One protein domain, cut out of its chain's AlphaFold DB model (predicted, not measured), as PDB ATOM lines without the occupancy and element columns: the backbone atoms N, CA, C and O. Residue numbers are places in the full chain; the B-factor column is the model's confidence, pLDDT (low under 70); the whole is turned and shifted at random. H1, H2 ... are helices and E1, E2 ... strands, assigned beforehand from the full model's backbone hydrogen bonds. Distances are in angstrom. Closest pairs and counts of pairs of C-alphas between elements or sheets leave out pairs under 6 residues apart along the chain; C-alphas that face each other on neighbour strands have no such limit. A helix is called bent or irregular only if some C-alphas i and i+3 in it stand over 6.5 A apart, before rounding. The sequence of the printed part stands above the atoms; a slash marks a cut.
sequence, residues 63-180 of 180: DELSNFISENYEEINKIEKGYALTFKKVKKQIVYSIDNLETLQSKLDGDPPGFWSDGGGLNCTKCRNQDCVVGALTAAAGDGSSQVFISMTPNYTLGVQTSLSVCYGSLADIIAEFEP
ATOM      1  N   ASP A  63     233.214 262.254 191.067       80.56
ATOM      2  CA  ASP A  63     232.991 262.872 192.375       80.56
ATOM      3  C   ASP A  63     231.532 262.809 192.843       80.56
ATOM      4  O   ASP A  63     231.274 262.826 194.045       80.56
ATOM      5  N   GLU A  64     230.593 262.624 191.921       82.44
ATOM      6  CA  GLU A  64     229.159 262.553 192.204       82.44
ATOM      7  C   GLU A  64     228.631 261.118 192.350       82.44
ATOM      8  O   GLU A  64     227.490 260.900 192.757       82.44
ATOM      9  N   LEU A  65     229.463 260.109 192.070       82.75
ATOM     10  CA  LEU A  65     229.073 258.699 192.133       82.75
ATOM     11  C   LEU A  65     228.516 258.300 193.511       82.75
ATOM     12  O   LEU A  65     227.500 257.613 193.596       82.75
ATOM     13  N   SER A  66     229.160 258.746 194.594       86.56
ATOM     14  CA  SER A  66     228.726 258.429 195.962       86.56
ATOM     15  C   SER A  66     227.351 259.022 196.280       86.56
ATOM     16  O   SER A  66     226.524 258.362 196.919       86.56
ATOM     17  N   ASN A  67     227.093 260.253 195.823       86.69
ATOM     18  CA  ASN A  67     225.804 260.923 195.992       86.69
ATOM     19  C   ASN A  67     224.727 260.182 195.202       86.69
ATOM     20  O   ASN A  67     223.702 259.810 195.764       86.69
ATOM     21  N   PHE A  68     225.016 259.860 193.942       85.31
ATOM     22  CA  PHE A  68     224.117 259.100 193.086       85.31
ATOM     23  C   PHE A  68     223.729 257.742 193.695       85.31
ATOM     24  O   PHE A  68     222.546 257.412 193.753       85.31
ATOM     25  N   ILE A  69     224.688 256.958 194.204       87.75
ATOM     26  CA  ILE A  69     224.382 255.668 194.850       87.75
ATOM     27  C   ILE A  69     223.530 255.884 196.106       87.75
ATOM     28  O   ILE A  69     222.578 255.140 196.341       87.75
ATOM     29  N   SER A  70     223.853 256.908 196.900       88.62
ATOM     30  CA  SER A  70     223.123 257.235 198.129       88.62
ATOM     31  C   SER A  70     221.668 257.609 197.851       88.62
ATOM     32  O   SER A  70     220.770 257.104 198.519       88.62
ATOM     33  N   GLU A  71     221.423 258.441 196.838       86.69
ATOM     34  CA  GLU A  71     220.078 258.854 196.419       86.69
ATOM     35  C   GLU A  71     219.238 257.685 195.887       86.69
ATOM     36  O   GLU A  71     218.011 257.717 195.966       86.69
ATOM     37  N   ASN A  72     219.889 256.628 195.396       84.88
ATOM     38  CA  ASN A  72     219.240 255.448 194.828       84.88
ATOM     39  C   ASN A  72     219.297 254.210 195.742       84.88
ATOM     40  O   ASN A  72     218.898 253.118 195.330       84.88
ATOM     41  N   TYR A  73     219.753 254.358 196.991       86.50
ATOM     42  CA  TYR A  73     219.945 253.231 197.907       86.50
ATOM     43  C   TYR A  73     218.666 252.422 198.134       86.50
ATOM     44  O   TYR A  73     218.719 251.195 198.169       86.50
ATOM     45  N   GLU A  74     217.509 253.076 198.262       85.88
ATOM     46  CA  GLU A  74     216.250 252.353 198.460       85.88
ATOM     47  C   GLU A  74     215.915 251.417 197.299       85.88
ATOM     48  O   GLU A  74     215.392 250.330 197.531       85.88
ATOM     49  N   GLU A  75     216.183 251.840 196.063       83.06
ATOM     50  CA  GLU A  75     215.935 251.020 194.878       83.06
ATOM     51  C   GLU A  75     216.921 249.849 194.846       83.06
ATOM     52  O   GLU A  75     216.503 248.702 194.695       83.06
ATOM     53  N   ILE A  76     218.206 250.112 195.112       84.69
ATOM     54  CA  ILE A  76     219.252 249.083 195.222       84.69
ATOM     55  C   ILE A  76     218.919 248.067 196.326       84.69
ATOM     56  O   ILE A  76     219.128 246.869 196.169       84.69
ATOM     57  N   ASN A  77     218.370 248.509 197.455       83.88
ATOM     58  CA  ASN A  77     218.055 247.617 198.565       83.88
ATOM     59  C   ASN A  77     216.784 246.781 198.328       83.88
ATOM     60  O   ASN A  77     216.614 245.762 198.991       83.88
ATOM     61  N   LYS A  78     215.905 247.186 197.398       81.44
ATOM     62  CA  LYS A  78     214.669 246.468 197.017       81.44
ATOM     63  C   LYS A  78     214.879 245.455 195.885       81.44
ATOM     64  O   LYS A  78     213.916 244.885 195.387       81.44
ATOM     65  N   ILE A  79     216.125 245.238 195.480       78.50
ATOM     66  CA  ILE A  79     216.530 244.212 194.524       78.50
ATOM     67  C   ILE A  79     216.030 242.827 194.986       78.50
ATOM     68  O   ILE A  79     216.435 242.334 196.036       78.50
ATOM     69  N   GLU A  80     215.156 242.191 194.197       71.25
ATOM     70  CA  GLU A  80     214.594 240.863 194.514       71.25
ATOM     71  C   GLU A  80     215.376 239.702 193.876       71.25
ATOM     72  O   GLU A  80     215.335 238.571 194.363       71.25
ATOM     73  N   LYS A  81     216.087 239.961 192.773       68.81
ATOM     74  CA  LYS A  81     216.892 238.981 192.021       68.81
ATOM     75  C   LYS A  81     218.304 239.516 191.832       68.81
ATOM     76  O   LYS A  81     218.472 240.721 191.774       68.81
ATOM     77  N   GLY A  82     219.309 238.650 191.726       69.38
ATOM     78  CA  GLY A  82     220.681 239.097 191.462       69.38
ATOM     79  C   GLY A  82     220.761 240.009 190.229       69.38
ATOM     80  O   GLY A  82     220.156 239.695 189.201       69.38
ATOM     81  N   TYR A  83     221.486 241.127 190.327       74.31
ATOM     82  CA  TYR A  83     221.676 242.072 189.218       74.31
ATOM     83  C   TYR A  83     223.138 242.254 188.858       74.31
ATOM     84  O   TYR A  83     224.009 242.202 189.727       74.31
ATOM     85  N   ALA A  84     223.367 242.556 187.579       75.06
ATOM     86  CA  ALA A  84     224.658 242.963 187.075       75.06
ATOM     87  C   ALA A  84     224.702 244.473 186.794       75.06
ATOM     88  O   ALA A  84     223.898 245.021 186.038       75.06
ATOM     89  N   LEU A  85     225.680 245.142 187.389       79.69
ATOM     90  CA  LEU A  85     226.014 246.534 187.122       79.69
ATOM     91  C   LEU A  85     227.412 246.572 186.504       79.69
ATOM     92  O   LEU A  85     228.321 245.895 186.974       79.69
ATOM     93  N   THR A  86     227.603 247.369 185.462       82.75
ATOM     94  CA  THR A  86     228.934 247.618 184.903       82.75
ATOM     95  C   THR A  86     229.318 249.057 185.190       82.75
ATOM     96  O   THR A  86     228.529 249.961 184.921       82.75
ATOM     97  N   PHE A  87     230.539 249.283 185.676       85.00
ATOM     98  CA  PHE A  87     231.163 250.604 185.630       85.00
ATOM     99  C   PHE A  87     232.308 250.597 184.627       85.00
ATOM    100  O   PHE A  87     233.202 249.754 184.678       85.00
ATOM    101  N   LYS A  88     232.306 251.579 183.732       83.69
ATOM    102  CA  LYS A  88     233.331 251.784 182.715       83.69
ATOM    103  C   LYS A  88     233.936 253.168 182.872       83.69
ATOM    104  O   LYS A  88     233.229 254.169 182.954       83.69
ATOM    105  N   LYS A  89     235.260 253.247 182.897       81.44
ATOM    106  CA  LYS A  89     235.984 254.518 182.954       81.44
ATOM    107  C   LYS A  89     236.119 255.085 181.552       81.44
ATOM    108  O   LYS A  89     236.734 254.472 180.682       81.44
ATOM    109  N   VAL A  90     235.600 256.290 181.348       79.38
ATOM    110  CA  VAL A  90     235.736 257.026 180.087       79.38
ATOM    111  C   VAL A  90     236.321 258.398 180.397       79.38
ATOM    112  O   VAL A  90     235.648 259.287 180.911       79.38
ATOM    113  N   LYS A  91     237.611 258.592 180.098       78.38
ATOM    114  CA  LYS A  91     238.357 259.824 180.424       78.38
ATOM    115  C   LYS A  91     238.263 260.165 181.927       78.38
ATOM    116  O   LYS A  91     238.867 259.477 182.740       78.38
ATOM    117  N   LYS A  92     237.541 261.233 182.295       68.50
ATOM    118  CA  LYS A  92     237.326 261.686 183.685       68.50
ATOM    119  C   LYS A  92     235.982 261.226 184.274       68.50
ATOM    120  O   LYS A  92     235.607 261.682 185.348       68.50
ATOM    121  N   GLN A  93     235.255 260.368 183.566       74.25
ATOM    122  CA  GLN A  93     233.880 259.991 183.876       74.25
ATOM    123  C   GLN A  93     233.779 258.504 184.202       74.25
ATOM    124  O   GLN A  93     234.597 257.695 183.746       74.25
ATOM    125  N   ILE A  94     232.744 258.164 184.967       76.94
ATOM    126  CA  ILE A  94     232.283 256.794 185.149       76.94
ATOM    127  C   ILE A  94     230.988 256.653 184.361       76.94
ATOM    128  O   ILE A  94     230.025 257.367 184.604       76.94
ATOM    129  N   VAL A  95     230.967 255.740 183.406       79.75
ATOM    130  CA  VAL A  95     229.750 255.329 182.714       79.75
ATOM    131  C   VAL A  95     229.227 254.094 183.425       79.75
ATOM    132  O   VAL A  95     229.981 253.138 183.603       79.75
ATOM    133  N   TYR A  96     227.965 254.115 183.848       79.50
ATOM    134  CA  TYR A  96     227.307 252.927 184.377       79.50
ATOM    135  C   TYR A  96     226.301 252.372 183.375       79.50
ATOM    136  O   TYR A  96     225.613 253.122 182.681       79.50
ATOM    137  N   SER A  97     226.204 251.050 183.320       74.50
ATOM    138  CA  SER A  97     225.123 250.349 182.633       74.50
ATOM    139  C   SER A  97     224.560 249.274 183.545       74.50
ATOM    140  O   SER A  97     225.272 248.691 184.367       74.50
ATOM    141  N   ILE A  98     223.262 249.027 183.409       69.62
ATOM    142  CA  ILE A  98     222.578 247.939 184.098       69.62
ATOM    143  C   ILE A  98     222.286 246.882 183.042       69.62
ATOM    144  O   ILE A  98     221.645 247.160 182.024       69.62
ATOM    145  N   ASP A  99     222.770 245.673 183.280       65.50
ATOM    146  CA  ASP A  99     222.473 244.509 182.462       65.50
ATOM    147  C   ASP A  99     221.697 243.501 183.322       65.50
ATOM    148  O   ASP A  99     221.885 243.405 184.538       65.50
ATOM    149  N   ASN A 100     220.804 242.724 182.704       64.12
ATOM    150  CA  ASN A 100     220.317 241.518 183.371       64.12
ATOM    151  C   ASN A 100     221.523 240.582 183.563       64.12
ATOM    152  O   ASN A 100     222.322 240.408 182.638       64.12
ATOM    153  N   LEU A 101     221.627 239.974 184.744       65.00
ATOM    154  CA  LEU A 101     222.623 238.961 185.069       65.00
ATOM    155  C   LEU A 101     222.725 237.884 183.976       65.00
ATOM    156  O   LEU A 101     223.821 237.578 183.525       65.00
ATOM    157  N   GLU A 102     221.588 237.395 183.472       65.06
ATOM    158  CA  GLU A 102     221.528 236.397 182.391       65.06
ATOM    159  C   GLU A 102     222.120 236.925 181.070       65.06
ATOM    160  O   GLU A 102     222.780 236.199 180.325       65.06
ATOM    161  N   THR A 103     221.904 238.208 180.762       64.69
ATOM    162  CA  THR A 103     222.445 238.851 179.556       64.69
ATOM    163  C   THR A 103     223.951 239.025 179.660       64.69
ATOM    164  O   THR A 103     224.661 238.813 178.680       64.69
ATOM    165  N   LEU A 104     224.451 239.400 180.835       65.12
ATOM    166  CA  LEU A 104     225.880 239.565 181.045       65.12
ATOM    167  C   LEU A 104     226.610 238.217 181.113       65.12
ATOM    168  O   LEU A 104     227.666 238.085 180.508       65.12
ATOM    169  N   GLN A 105     226.005 237.205 181.737       65.88
ATOM    170  CA  GLN A 105     226.453 235.808 181.676       65.88
ATOM    171  C   GLN A 105     226.616 235.333 180.233       65.88
ATOM    172  O   GLN A 105     227.645 234.775 179.870       65.88
ATOM    173  N   SER A 106     225.626 235.613 179.383       65.50
ATOM    174  CA  SER A 106     225.690 235.287 177.956       65.50
ATOM    175  C   SER A 106     226.812 236.046 177.227       65.50
ATOM    176  O   SER A 106     227.501 235.465 176.397       65.50
ATOM    177  N   LYS A 107     227.055 237.323 177.566       63.66
ATOM    178  CA  LYS A 107     228.159 238.128 177.000       63.66
ATOM    179  C   LYS A 107     229.550 237.640 177.422       63.66
ATOM    180  O   LYS A 107     230.511 237.925 176.714       63.66
ATOM    181  N   LEU A 108     229.663 236.980 178.573       63.47
ATOM    182  CA  LEU A 108     230.919 236.441 179.102       63.47
ATOM    183  C   LEU A 108     231.069 234.930 178.857       63.47
ATOM    184  O   LEU A 108     231.880 234.293 179.522       63.47
ATOM    185  N   ASP A 109     230.290 234.357 177.931       63.81
ATOM    186  CA  ASP A 109     230.293 232.926 177.595       63.81
ATOM    187  C   ASP A 109     230.086 231.983 178.810       63.81
ATOM    188  O   ASP A 109     230.528 230.833 178.805       63.81
ATOM    189  N   GLY A 110     229.369 232.433 179.851       60.16
ATOM    190  CA  GLY A 110     229.014 231.621 181.021       60.16
ATOM    191  C   GLY A 110     229.054 232.362 182.361       60.16
ATOM    192  O   GLY A 110     229.053 233.591 182.428       60.16
ATOM    193  N   ASP A 111     229.057 231.585 183.451       58.69
ATOM    194  CA  ASP A 111     229.428 232.055 184.791       58.69
ATOM    195  C   ASP A 111     230.901 231.704 185.027       58.69
ATOM    196  O   ASP A 111     231.191 230.533 185.297       58.69
ATOM    197  N   PRO A 112     231.838 232.668 184.882       59.16
ATOM    198  CA  PRO A 112     233.210 232.487 185.344       59.16
ATOM    199  C   PRO A 112     233.146 231.956 186.781       59.16
ATOM    200  O   PRO A 112     232.370 232.509 187.552       59.16
ATOM    201  N   PRO A 113     233.851 230.872 187.142       52.91
ATOM    202  CA  PRO A 113     233.495 229.996 188.256       52.91
ATOM    203  C   PRO A 113     233.072 230.719 189.540       52.91
ATOM    204  O   PRO A 113     233.893 231.091 190.375       52.91
ATOM    205  N   GLY A 114     231.759 230.870 189.723       57.94
ATOM    206  CA  GLY A 114     231.188 231.457 190.926       57.94
ATOM    207  C   GLY A 114     230.929 232.965 190.881       57.94
ATOM    208  O   GLY A 114     230.313 233.467 191.817       57.94
ATOM    209  N   PHE A 115     231.378 233.704 189.863       64.44
ATOM    210  CA  PHE A 115     231.355 235.172 189.840       64.44
ATOM    211  C   PHE A 115     229.941 235.738 190.003       64.44
ATOM    212  O   PHE A 115     229.721 236.694 190.755       64.44
ATOM    213  N   TRP A 116     228.970 235.124 189.330       62.72
ATOM    214  CA  TRP A 116     227.557 235.478 189.434       62.72
ATOM    215  C   TRP A 116     226.824 234.722 190.537       62.72
ATOM    216  O   TRP A 116     225.733 235.135 190.937       62.72
ATOM    217  N   SER A 117     227.400 233.623 191.017       61.69
ATOM    218  CA  SER A 117     226.871 232.858 192.139       61.69
ATOM    219  C   SER A 117     227.246 233.513 193.479       61.69
ATOM    220  O   SER A 117     228.135 234.360 193.555       61.69
ATOM    221  N   ASP A 118     226.533 233.162 194.555       55.91
ATOM    222  CA  ASP A 118     226.699 233.766 195.884       55.91
ATOM    223  C   ASP A 118     228.156 233.721 196.388       55.91
ATOM    224  O   ASP A 118     228.585 232.762 197.028       55.91
ATOM    225  N   GLY A 119     228.902 234.805 196.153       50.78
ATOM    226  CA  GLY A 119     230.218 235.036 196.741       50.78
ATOM    227  C   GLY A 119     231.438 234.606 195.922       50.78
ATOM    228  O   GLY A 119     232.512 234.555 196.512       50.78
ATOM    229  N   GLY A 120     231.323 234.310 194.622       51.16
ATOM    230  CA  GLY A 120     232.491 233.958 193.795       51.16
ATOM    231  C   GLY A 120     233.089 235.109 192.980       51.16
ATOM    232  O   GLY A 120     233.943 234.878 192.130       51.16
ATOM    233  N   GLY A 121     232.672 236.355 193.221       59.00
ATOM    234  CA  GLY A 121     233.440 237.506 192.745       59.00
ATOM    235  C   GLY A 121     234.742 237.670 193.530       59.00
ATOM    236  O   GLY A 121     234.800 237.354 194.716       59.00
ATOM    237  N   LEU A 122     235.776 238.207 192.884       65.00
ATOM    238  CA  LEU A 122     237.105 238.369 193.490       65.00
ATOM    239  C   LEU A 122     237.083 239.284 194.722       65.00
ATOM    240  O   LEU A 122     237.786 239.038 195.700       65.00
ATOM    241  N   ASN A 123     236.221 240.308 194.704       79.12
ATOM    242  CA  ASN A 123     236.046 241.256 195.800       79.12
ATOM    243  C   ASN A 123     234.580 241.322 196.245       79.12
ATOM    244  O   ASN A 123     233.803 242.126 195.729       79.12
ATOM    245  N   CYS A 124     234.199 240.486 197.212       85.69
ATOM    246  CA  CYS A 124     232.835 240.414 197.740       85.69
ATOM    247  C   CYS A 124     232.695 241.061 199.122       85.69
ATOM    248  O   CYS A 124     233.390 240.710 200.074       85.69
ATOM    249  N   THR A 125     231.718 241.957 199.259       90.50
ATOM    250  CA  THR A 125     231.348 242.595 200.527       90.50
ATOM    251  C   THR A 125     229.877 242.346 200.844       90.50
ATOM    252  O   THR A 125     229.001 242.552 200.006       90.50
ATOM    253  N   LYS A 126     229.582 241.928 202.079       92.00
ATOM    254  CA  LYS A 126     228.214 241.712 202.566       92.00
ATOM    255  C   LYS A 126     227.722 242.939 203.330       92.00
ATOM    256  O   LYS A 126     228.129 243.174 204.467       92.00
ATOM    257  N   CYS A 127     226.820 243.700 202.725       93.19
ATOM    258  CA  CYS A 127     226.349 244.977 203.243       93.19
ATOM    259  C   CYS A 127     224.986 244.894 203.925       93.19
ATOM    260  O   CYS A 127     224.043 244.315 203.397       93.19
ATOM    261  N   ARG A 128     224.875 245.502 205.111       93.38
ATOM    262  CA  ARG A 128     223.632 245.554 205.910       93.38
ATOM    263  C   ARG A 128     223.017 246.951 206.006       93.38
ATOM    264  O   ARG A 128     221.973 247.112 206.625       93.38
ATOM    265  N   ASN A 129     223.691 247.956 205.461       93.00
ATOM    266  CA  ASN A 129     223.290 249.354 205.529       93.00
ATOM    267  C   ASN A 129     223.762 250.111 204.282       93.00
ATOM    268  O   ASN A 129     224.542 249.586 203.481       93.00
ATOM    269  N   GLN A 130     223.278 251.344 204.147       93.06
ATOM    270  CA  GLN A 130     223.581 252.234 203.032       93.06
ATOM    271  C   GLN A 130     225.075 252.519 202.894       93.06
ATOM    272  O   GLN A 130     225.622 252.323 201.813       93.06
ATOM    273  N   ASP A 131     225.744 252.913 203.978       94.94
ATOM    274  CA  ASP A 131     227.160 253.303 203.943       94.94
ATOM    275  C   ASP A 131     228.056 252.189 203.390       94.94
ATOM    276  O   ASP A 131     228.965 252.448 202.603       94.94
ATOM    277  N   CYS A 132     227.767 250.932 203.744       95.12
ATOM    278  CA  CYS A 132     228.482 249.792 203.183       95.12
ATOM    279  C   CYS A 132     228.251 249.654 201.674       95.12
ATOM    280  O   CYS A 132     229.211 249.451 200.937       95.12
ATOM    281  N   VAL A 133     227.001 249.773 201.204       92.44
ATOM    282  CA  VAL A 133     226.677 249.654 199.770       92.44
ATOM    283  C   VAL A 133     227.354 250.765 198.970       92.44
ATOM    284  O   VAL A 133     227.993 250.491 197.955       92.44
ATOM    285  N   VAL A 134     227.273 252.004 199.460       91.88
ATOM    286  CA  VAL A 134     227.932 253.170 198.857       91.88
ATOM    287  C   VAL A 134     229.442 252.958 198.797       91.88
ATOM    288  O   VAL A 134     230.045 253.139 197.738       91.88
ATOM    289  N   GLY A 135     230.048 252.520 199.903       93.38
ATOM    290  CA  GLY A 135     231.475 252.221 199.978       93.38
ATOM    291  C   GLY A 135     231.909 251.131 198.996       93.38
ATOM    292  O   GLY A 135     232.863 251.335 198.248       93.38
ATOM    293  N   ALA A 136     231.188 250.008 198.946       92.62
ATOM    294  CA  ALA A 136     231.514 248.879 198.075       92.62
ATOM    295  C   ALA A 136     231.414 249.243 196.583       92.62
ATOM    296  O   ALA A 136     232.331 248.961 195.814       92.62
ATOM    297  N   LEU A 137     230.340 249.923 196.171       90.75
ATOM    298  CA  LEU A 137     230.147 250.333 194.777       90.75
ATOM    299  C   LEU A 137     231.129 251.438 194.354       90.75
ATOM    300  O   LEU A 137     231.642 251.419 193.234       90.75
ATOM    301  N   THR A 138     231.453 252.369 195.256       90.44
ATOM    302  CA  THR A 138     232.465 253.404 194.992       90.44
ATOM    303  C   THR A 138     233.861 252.793 194.860       90.44
ATOM    304  O   THR A 138     234.623 253.186 193.974       90.44
ATOM    305  N   ALA A 139     234.192 251.804 195.699       90.56
ATOM    306  CA  ALA A 139     235.445 251.062 195.604       90.56
ATOM    307  C   ALA A 139     235.548 250.307 194.272       90.56
ATOM    308  O   ALA A 139     236.552 250.459 193.580       90.56
ATOM    309  N   ALA A 140     234.483 249.608 193.860       89.06
ATOM    310  CA  ALA A 140     234.428 248.921 192.570       89.06
ATOM    311  C   ALA A 140     234.710 249.882 191.400       89.06
ATOM    312  O   ALA A 140     235.589 249.636 190.578       89.06
ATOM    313  N   ALA A 141     234.044 251.041 191.357       87.19
ATOM    314  CA  ALA A 141     234.312 252.057 190.334       87.19
ATOM    315  C   ALA A 141     235.750 252.620 190.395       87.19
ATOM    316  O   ALA A 141     236.295 253.097 189.394       87.19
ATOM    317  N   GLY A 142     236.369 252.592 191.576       84.38
ATOM    318  CA  GLY A 142     237.706 253.103 191.865       84.38
ATOM    319  C   GLY A 142     238.861 252.138 191.584       84.38
ATOM    320  O   GLY A 142     240.001 252.597 191.580       84.38
ATOM    321  N   ASP A 143     238.591 250.871 191.266       82.38
ATOM    322  CA  ASP A 143     239.525 249.723 191.271       82.38
ATOM    323  C   ASP A 143     240.688 249.759 190.244       82.38
ATOM    324  O   ASP A 143     241.328 248.767 189.939       82.38
ATOM    325  N   GLY A 144     240.990 250.904 189.632       73.62
ATOM    326  CA  GLY A 144     242.045 251.015 188.608       73.62
ATOM    327  C   GLY A 144     241.654 250.480 187.220       73.62
ATOM    328  O   GLY A 144     241.942 251.152 186.232       73.62
ATOM    329  N   SER A 145     240.864 249.411 187.142       82.50
ATOM    330  CA  SER A 145     240.392 248.775 185.900       82.50
ATOM    331  C   SER A 145     239.554 249.695 184.999       82.50
ATOM    332  O   SER A 145     238.818 250.557 185.493       82.50
ATOM    333  N   SER A 146     239.677 249.543 183.672       81.44
ATOM    334  CA  SER A 146     238.932 250.333 182.673       81.44
ATOM    335  C   SER A 146     237.445 249.984 182.637       81.44
ATOM    336  O   SER A 146     236.615 250.843 182.335       81.44
ATOM    337  N   GLN A 147     237.117 248.744 182.984       83.75
ATOM    338  CA  GLN A 147     235.767 248.232 183.120       83.75
ATOM    339  C   GLN A 147     235.737 247.238 184.278       83.75
ATOM    340  O   GLN A 147     236.612 246.376 184.380       83.75
ATOM    341  N   VAL A 148     234.734 247.376 185.137       84.69
ATOM    342  CA  VAL A 148     234.449 246.452 186.234       84.69
ATOM    343  C   VAL A 148     233.014 245.975 186.121       84.69
ATOM    344  O   VAL A 148     232.108 246.752 185.805       84.69
ATOM    345  N   PHE A 149     232.822 244.695 186.392       84.00
ATOM    346  CA  PHE A 149     231.511 244.084 186.499       84.00
ATOM    347  C   PHE A 149     231.190 243.876 187.965       84.00
ATOM    348  O   PHE A 149     232.067 243.540 188.758       84.00
ATOM    349  N   ILE A 150     229.935 244.105 188.319       85.12
ATOM    350  CA  ILE A 150     229.451 244.075 189.689       85.12
ATOM    351  C   ILE A 150     228.225 243.180 189.730       85.12
ATOM    352  O   ILE A 150     227.278 243.399 188.981       85.12
ATOM    353  N   SER A 151     228.233 242.211 190.633       83.88
ATOM    354  CA  SER A 151     227.071 241.412 191.000       83.88
ATOM    355  C   SER A 151     226.499 241.918 192.324       83.88
ATOM    356  O   SER A 151     227.243 242.149 193.281       83.88
ATOM    357  N   MET A 152     225.181 242.106 192.384       85.38
ATOM    358  CA  MET A 152     224.455 242.464 193.604       85.38
ATOM    359  C   MET A 152     223.386 241.419 193.903       85.38
ATOM    360  O   MET A 152     222.415 241.321 193.155       85.38
ATOM    361  N   THR A 153     223.526 240.691 195.015       85.12
ATOM    362  CA  THR A 153     222.621 239.584 195.371       85.12
ATOM    363  C   THR A 153     222.029 239.752 196.774       85.12
ATOM    364  O   THR A 153     222.776 239.881 197.757       85.12
ATOM    365  N   PRO A 154     220.693 239.760 196.924       87.38
ATOM    366  CA  PRO A 154     220.052 239.846 198.230       87.38
ATOM    367  C   PRO A 154     220.233 238.530 198.998       87.38
ATOM    368  O   PRO A 154     220.042 237.443 198.465       87.38
ATOM    369  N   ASN A 155     220.586 238.617 200.280       87.44
ATOM    370  CA  ASN A 155     220.720 237.455 201.156       87.44
ATOM    371  C   ASN A 155     219.523 237.379 202.096       87.44
ATOM    372  O   ASN A 155     219.295 238.297 202.892       87.44
ATOM    373  N   TYR A 156     218.839 236.242 202.099       87.62
ATOM    374  CA  TYR A 156     217.690 236.015 202.965       87.62
ATOM    375  C   TYR A 156     218.036 235.090 204.130       87.62
ATOM    376  O   TYR A 156     218.794 234.134 204.002       87.62
ATOM    377  N   THR A 157     217.458 235.364 205.292       88.50
ATOM    378  CA  THR A 157     217.413 234.436 206.425       88.50
ATOM    379  C   THR A 157     215.966 234.345 206.863       88.50
ATOM    380  O   THR A 157     215.348 235.364 207.156       88.50
ATOM    381  N   LEU A 158     215.410 233.131 206.867       90.50
ATOM    382  CA  LEU A 158     214.005 232.890 207.229       90.50
ATOM    383  C   LEU A 158     213.012 233.769 206.433       90.50
ATOM    384  O   LEU A 158     212.041 234.274 206.985       90.50
ATOM    385  N   GLY A 159     213.275 233.979 205.138       85.69
ATOM    386  CA  GLY A 159     212.424 234.786 204.252       85.69
ATOM    387  C   GLY A 159     212.579 236.305 204.394       85.69
ATOM    388  O   GLY A 159     211.922 237.044 203.670       85.69
ATOM    389  N   VAL A 160     213.458 236.787 205.277       86.62
ATOM    390  CA  VAL A 160     213.739 238.218 205.465       86.62
ATOM    391  C   VAL A 160     215.102 238.561 204.874       86.62
ATOM    392  O   VAL A 160     216.082 237.863 205.138       86.62
ATOM    393  N   GLN A 161     215.182 239.636 204.086       87.44
ATOM    394  CA  GLN A 161     216.457 240.136 203.573       87.44
ATOM    395  C   GLN A 161     217.308 240.659 204.734       87.44
ATOM    396  O   GLN A 161     216.904 241.556 205.467       87.44
ATOM    397  N   THR A 162     218.495 240.083 204.906       90.62
ATOM    398  CA  THR A 162     219.426 240.418 205.999       90.62
ATOM    399  C   THR A 162     220.629 241.224 205.535       90.62
ATOM    400  O   THR A 162     221.279 241.880 206.349       90.62
ATOM    401  N   SER A 163     220.951 241.160 204.244       91.50
ATOM    402  CA  SER A 163     222.049 241.906 203.636       91.50
ATOM    403  C   SER A 163     221.977 241.861 202.113       91.50
ATOM    404  O   SER A 163     221.301 241.009 201.543       91.50
ATOM    405  N   LEU A 164     222.771 242.706 201.470       90.25
ATOM    406  CA  LEU A 164     223.079 242.676 200.047       90.25
ATOM    407  C   LEU A 164     224.553 242.283 199.871       90.25
ATOM    408  O   LEU A 164     225.429 242.920 200.453       90.25
ATOM    409  N   SER A 165     224.836 241.224 199.118       89.12
ATOM    410  CA  SER A 165     226.196 240.896 198.684       89.12
ATOM    411  C   SER A 165     226.527 241.749 197.469       89.12
ATOM    412  O   SER A 165     225.779 241.710 196.501       89.12
ATOM    413  N   VAL A 166     227.619 242.505 197.524       89.00
ATOM    414  CA  VAL A 166     228.157 243.284 196.403       89.00
ATOM    415  C   VAL A 166     229.517 242.698 196.060       89.00
ATOM    416  O   VAL A 166     230.433 242.753 196.879       89.00
ATOM    417  N   CYS A 167     229.636 242.108 194.880       85.75
ATOM    418  CA  CYS A 167     230.845 241.455 194.392       85.75
ATOM    419  C   CYS A 167     231.311 242.136 193.110       85.75
ATOM    420  O   CYS A 167     230.464 242.482 192.292       85.75
ATOM    421  N   TYR A 168     232.616 242.324 192.909       86.25
ATOM    422  CA  TYR A 168     233.120 242.913 191.666       86.25
ATOM    423  C   TYR A 168     234.460 242.336 191.198       86.25
ATOM    424  O   TYR A 168     235.205 241.742 191.980       86.25
ATOM    425  N   GLY A 169     234.759 242.541 189.913       81.56
ATOM    426  CA  GLY A 169     236.033 242.201 189.273       81.56
ATOM    427  C   GLY A 169     236.159 242.823 187.879       81.56
ATOM    428  O   GLY A 169     235.156 243.234 187.283       81.56
ATOM    429  N   SER A 170     237.384 242.931 187.357       79.25
ATOM    430  CA  SER A 170     237.616 243.340 185.965       79.25
ATOM    431  C   SER A 170     237.489 242.154 185.010       79.25
ATOM    432  O   SER A 170     237.604 241.010 185.433       79.25
ATOM    433  N   LEU A 171     237.301 242.405 183.706       71.38
ATOM    434  CA  LEU A 171     237.277 241.317 182.718       71.38
ATOM    435  C   LEU A 171     238.565 240.485 182.751       71.38
ATOM    436  O   LEU A 171     238.514 239.270 182.634       71.38
ATOM    437  N   ALA A 172     239.710 241.153 182.897       68.56
ATOM    438  CA  ALA A 172     241.006 240.492 182.908       68.56
ATOM    439  C   ALA A 172     241.145 239.582 184.128       68.56
ATOM    440  O   ALA A 172     241.580 238.453 183.967       68.56
ATOM    441  N   ASP A 173     240.715 240.028 185.309       67.44
ATOM    442  CA  ASP A 173     240.796 239.208 186.523       67.44
ATOM    443  C   ASP A 173     239.769 238.066 186.490       67.44
ATOM    444  O   ASP A 173     240.071 236.934 186.851       67.44
ATOM    445  N   ILE A 174     238.572 238.340 185.963       65.31
ATOM    446  CA  ILE A 174     237.512 237.348 185.740       65.31
ATOM    447  C   ILE A 174     237.916 236.289 184.707       65.31
ATOM    448  O   ILE A 174     237.343 235.210 184.704       65.31
ATOM    449  N   ILE A 175     238.861 236.567 183.810       64.00
ATOM    450  CA  ILE A 175     239.381 235.571 182.863       64.00
ATOM    451  C   ILE A 175     240.636 234.893 183.437       64.00
ATOM    452  O   ILE A 175     240.745 233.672 183.396       64.00
ATOM    453  N   ALA A 176     241.565 235.663 184.010       58.62
ATOM    454  CA  ALA A 176     242.874 235.193 184.466       58.62
ATOM    455  C   ALA A 176     242.822 234.289 185.703       58.62
ATOM    456  O   ALA A 176     243.665 233.410 185.838       58.62
ATOM    457  N   GLU A 177     241.841 234.460 186.591       53.75
ATOM    458  CA  GLU A 177     241.653 233.557 187.736       53.75
ATOM    459  C   GLU A 177     241.197 232.147 187.287       53.75
ATOM    460  O   GLU A 177     241.168 231.210 188.088       53.75
ATOM    461  N   PHE A 178     240.840 231.972 186.006       54.06
ATOM    462  CA  PHE A 178     240.159 230.770 185.522       54.06
ATOM    463  C   PHE A 178     240.688 230.198 184.194       54.06
ATOM    464  O   PHE A 178     240.129 229.216 183.699       54.06
ATOM    465  N   GLU A 179     241.789 230.732 183.655       44.81
ATOM    466  CA  GLU A 179     242.666 229.974 182.752       44.81
ATOM    467  C   GLU A 179     243.634 229.121 183.608       44.81
ATOM    468  O   GLU A 179     244.306 229.677 184.478       44.81
ATOM    469  N   PRO A 180     243.677 227.782 183.439       47.47
ATOM    470  CA  PRO A 180     244.503 226.883 184.256       47.47
ATOM    471  C   PRO A 180     246.016 227.015 184.027       47.47
ATOM    472  O   PRO A 180     246.433 227.318 182.886       47.47
TER     473      PRO A 180
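AT A GLANCE: This is residues 63 to 180 of the 180 residues of an uncharacterized protein of Gaetbulibacter sp. 5U11 (UniProt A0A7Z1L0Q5). A strongly twisted sheet of five strands curls round one long helix, H4. H1 packs on H4 at a shallow tilt, while two short helices, H3 and H5, are on the opposite face of the sheet from H4, H3 over E2 and H5 beside the strands. The printed part has 118 residues, with five named helices and five named strands in the order H1 H2 E1 E2 H3 E3 H4 E4 E5 H5. The sheet's order is E2 E1 E4 E5 E3, all antiparallel, and the class is mixed, helices and strands. The whole is compact, with a radius of gyration of the C-alphas of 13.8 A and spans of 38 by 37 by 21 A.

HOW THE PARTS SIT: H1, residues 63 to 71, touches H4, residues 130 to 142, at Ile 69 and Val 134, whose C-alphas, the closest, are 5.9 A apart. They run opposite ways at a shallow tilt of 34 degrees, only just short of steep. H2, residues 73 to 77, is close to H4 but not clearly touching, with C-alphas 73 and 130 the closest at 6.4 A. E1, residues 83 to 90, and E2, residues 93 to 100, form an antiparallel hairpin, with N 88 and O 95 at 2.8 A. H3, residues 101 to 107, is on the sheet at a height of 8.2 A. E3, residues 123 to 127, H4 and E4, residues 147 to 157, make a split strand-helix-strand unit, two strands running the same way with another strand between them, and its crossover is right-handed. That strand is E5, residues 160 to 170. E1 and E4 are antiparallel, with N 150 and O 85 at 2.8 A. E4 and E5 form a hairpin, with N 151 and O 167 at 2.8 A, and E5 and E3 are antiparallel, with N 125 and O 166 at 2.8 A. H5, residues 171 to 176, is on the same face as H3, opposite to H4. Each O i to N i+4 pair is within hydrogen-bond range in H2, H3, H4 and H5, and 4 of 5 are in H1.

IN THESE COORDINATES: H1 begins at C-alpha 63, (232.991, 262.872, 192.375), and is irregular, with C-alphas 63 and 66 7.1 A apart. From first to last C-alpha E1 measures 22.5 A, E2 22.9 A, H4 18.0 A, E4 32.7 A and E5 31.3 A. H5 ends at C-alpha 176, (242.874, 235.193, 184.466).

THE WHOLE: The C-alphas of Lys 91 and Leu 158, the two farthest apart, are 45.1 A apart. The printed part has no cut, and its one long link is residues 108 to 122. The mean pLDDT of the printed part is 77.7; 37 residues are under 70, among them 98 to 122 and 172 to 180.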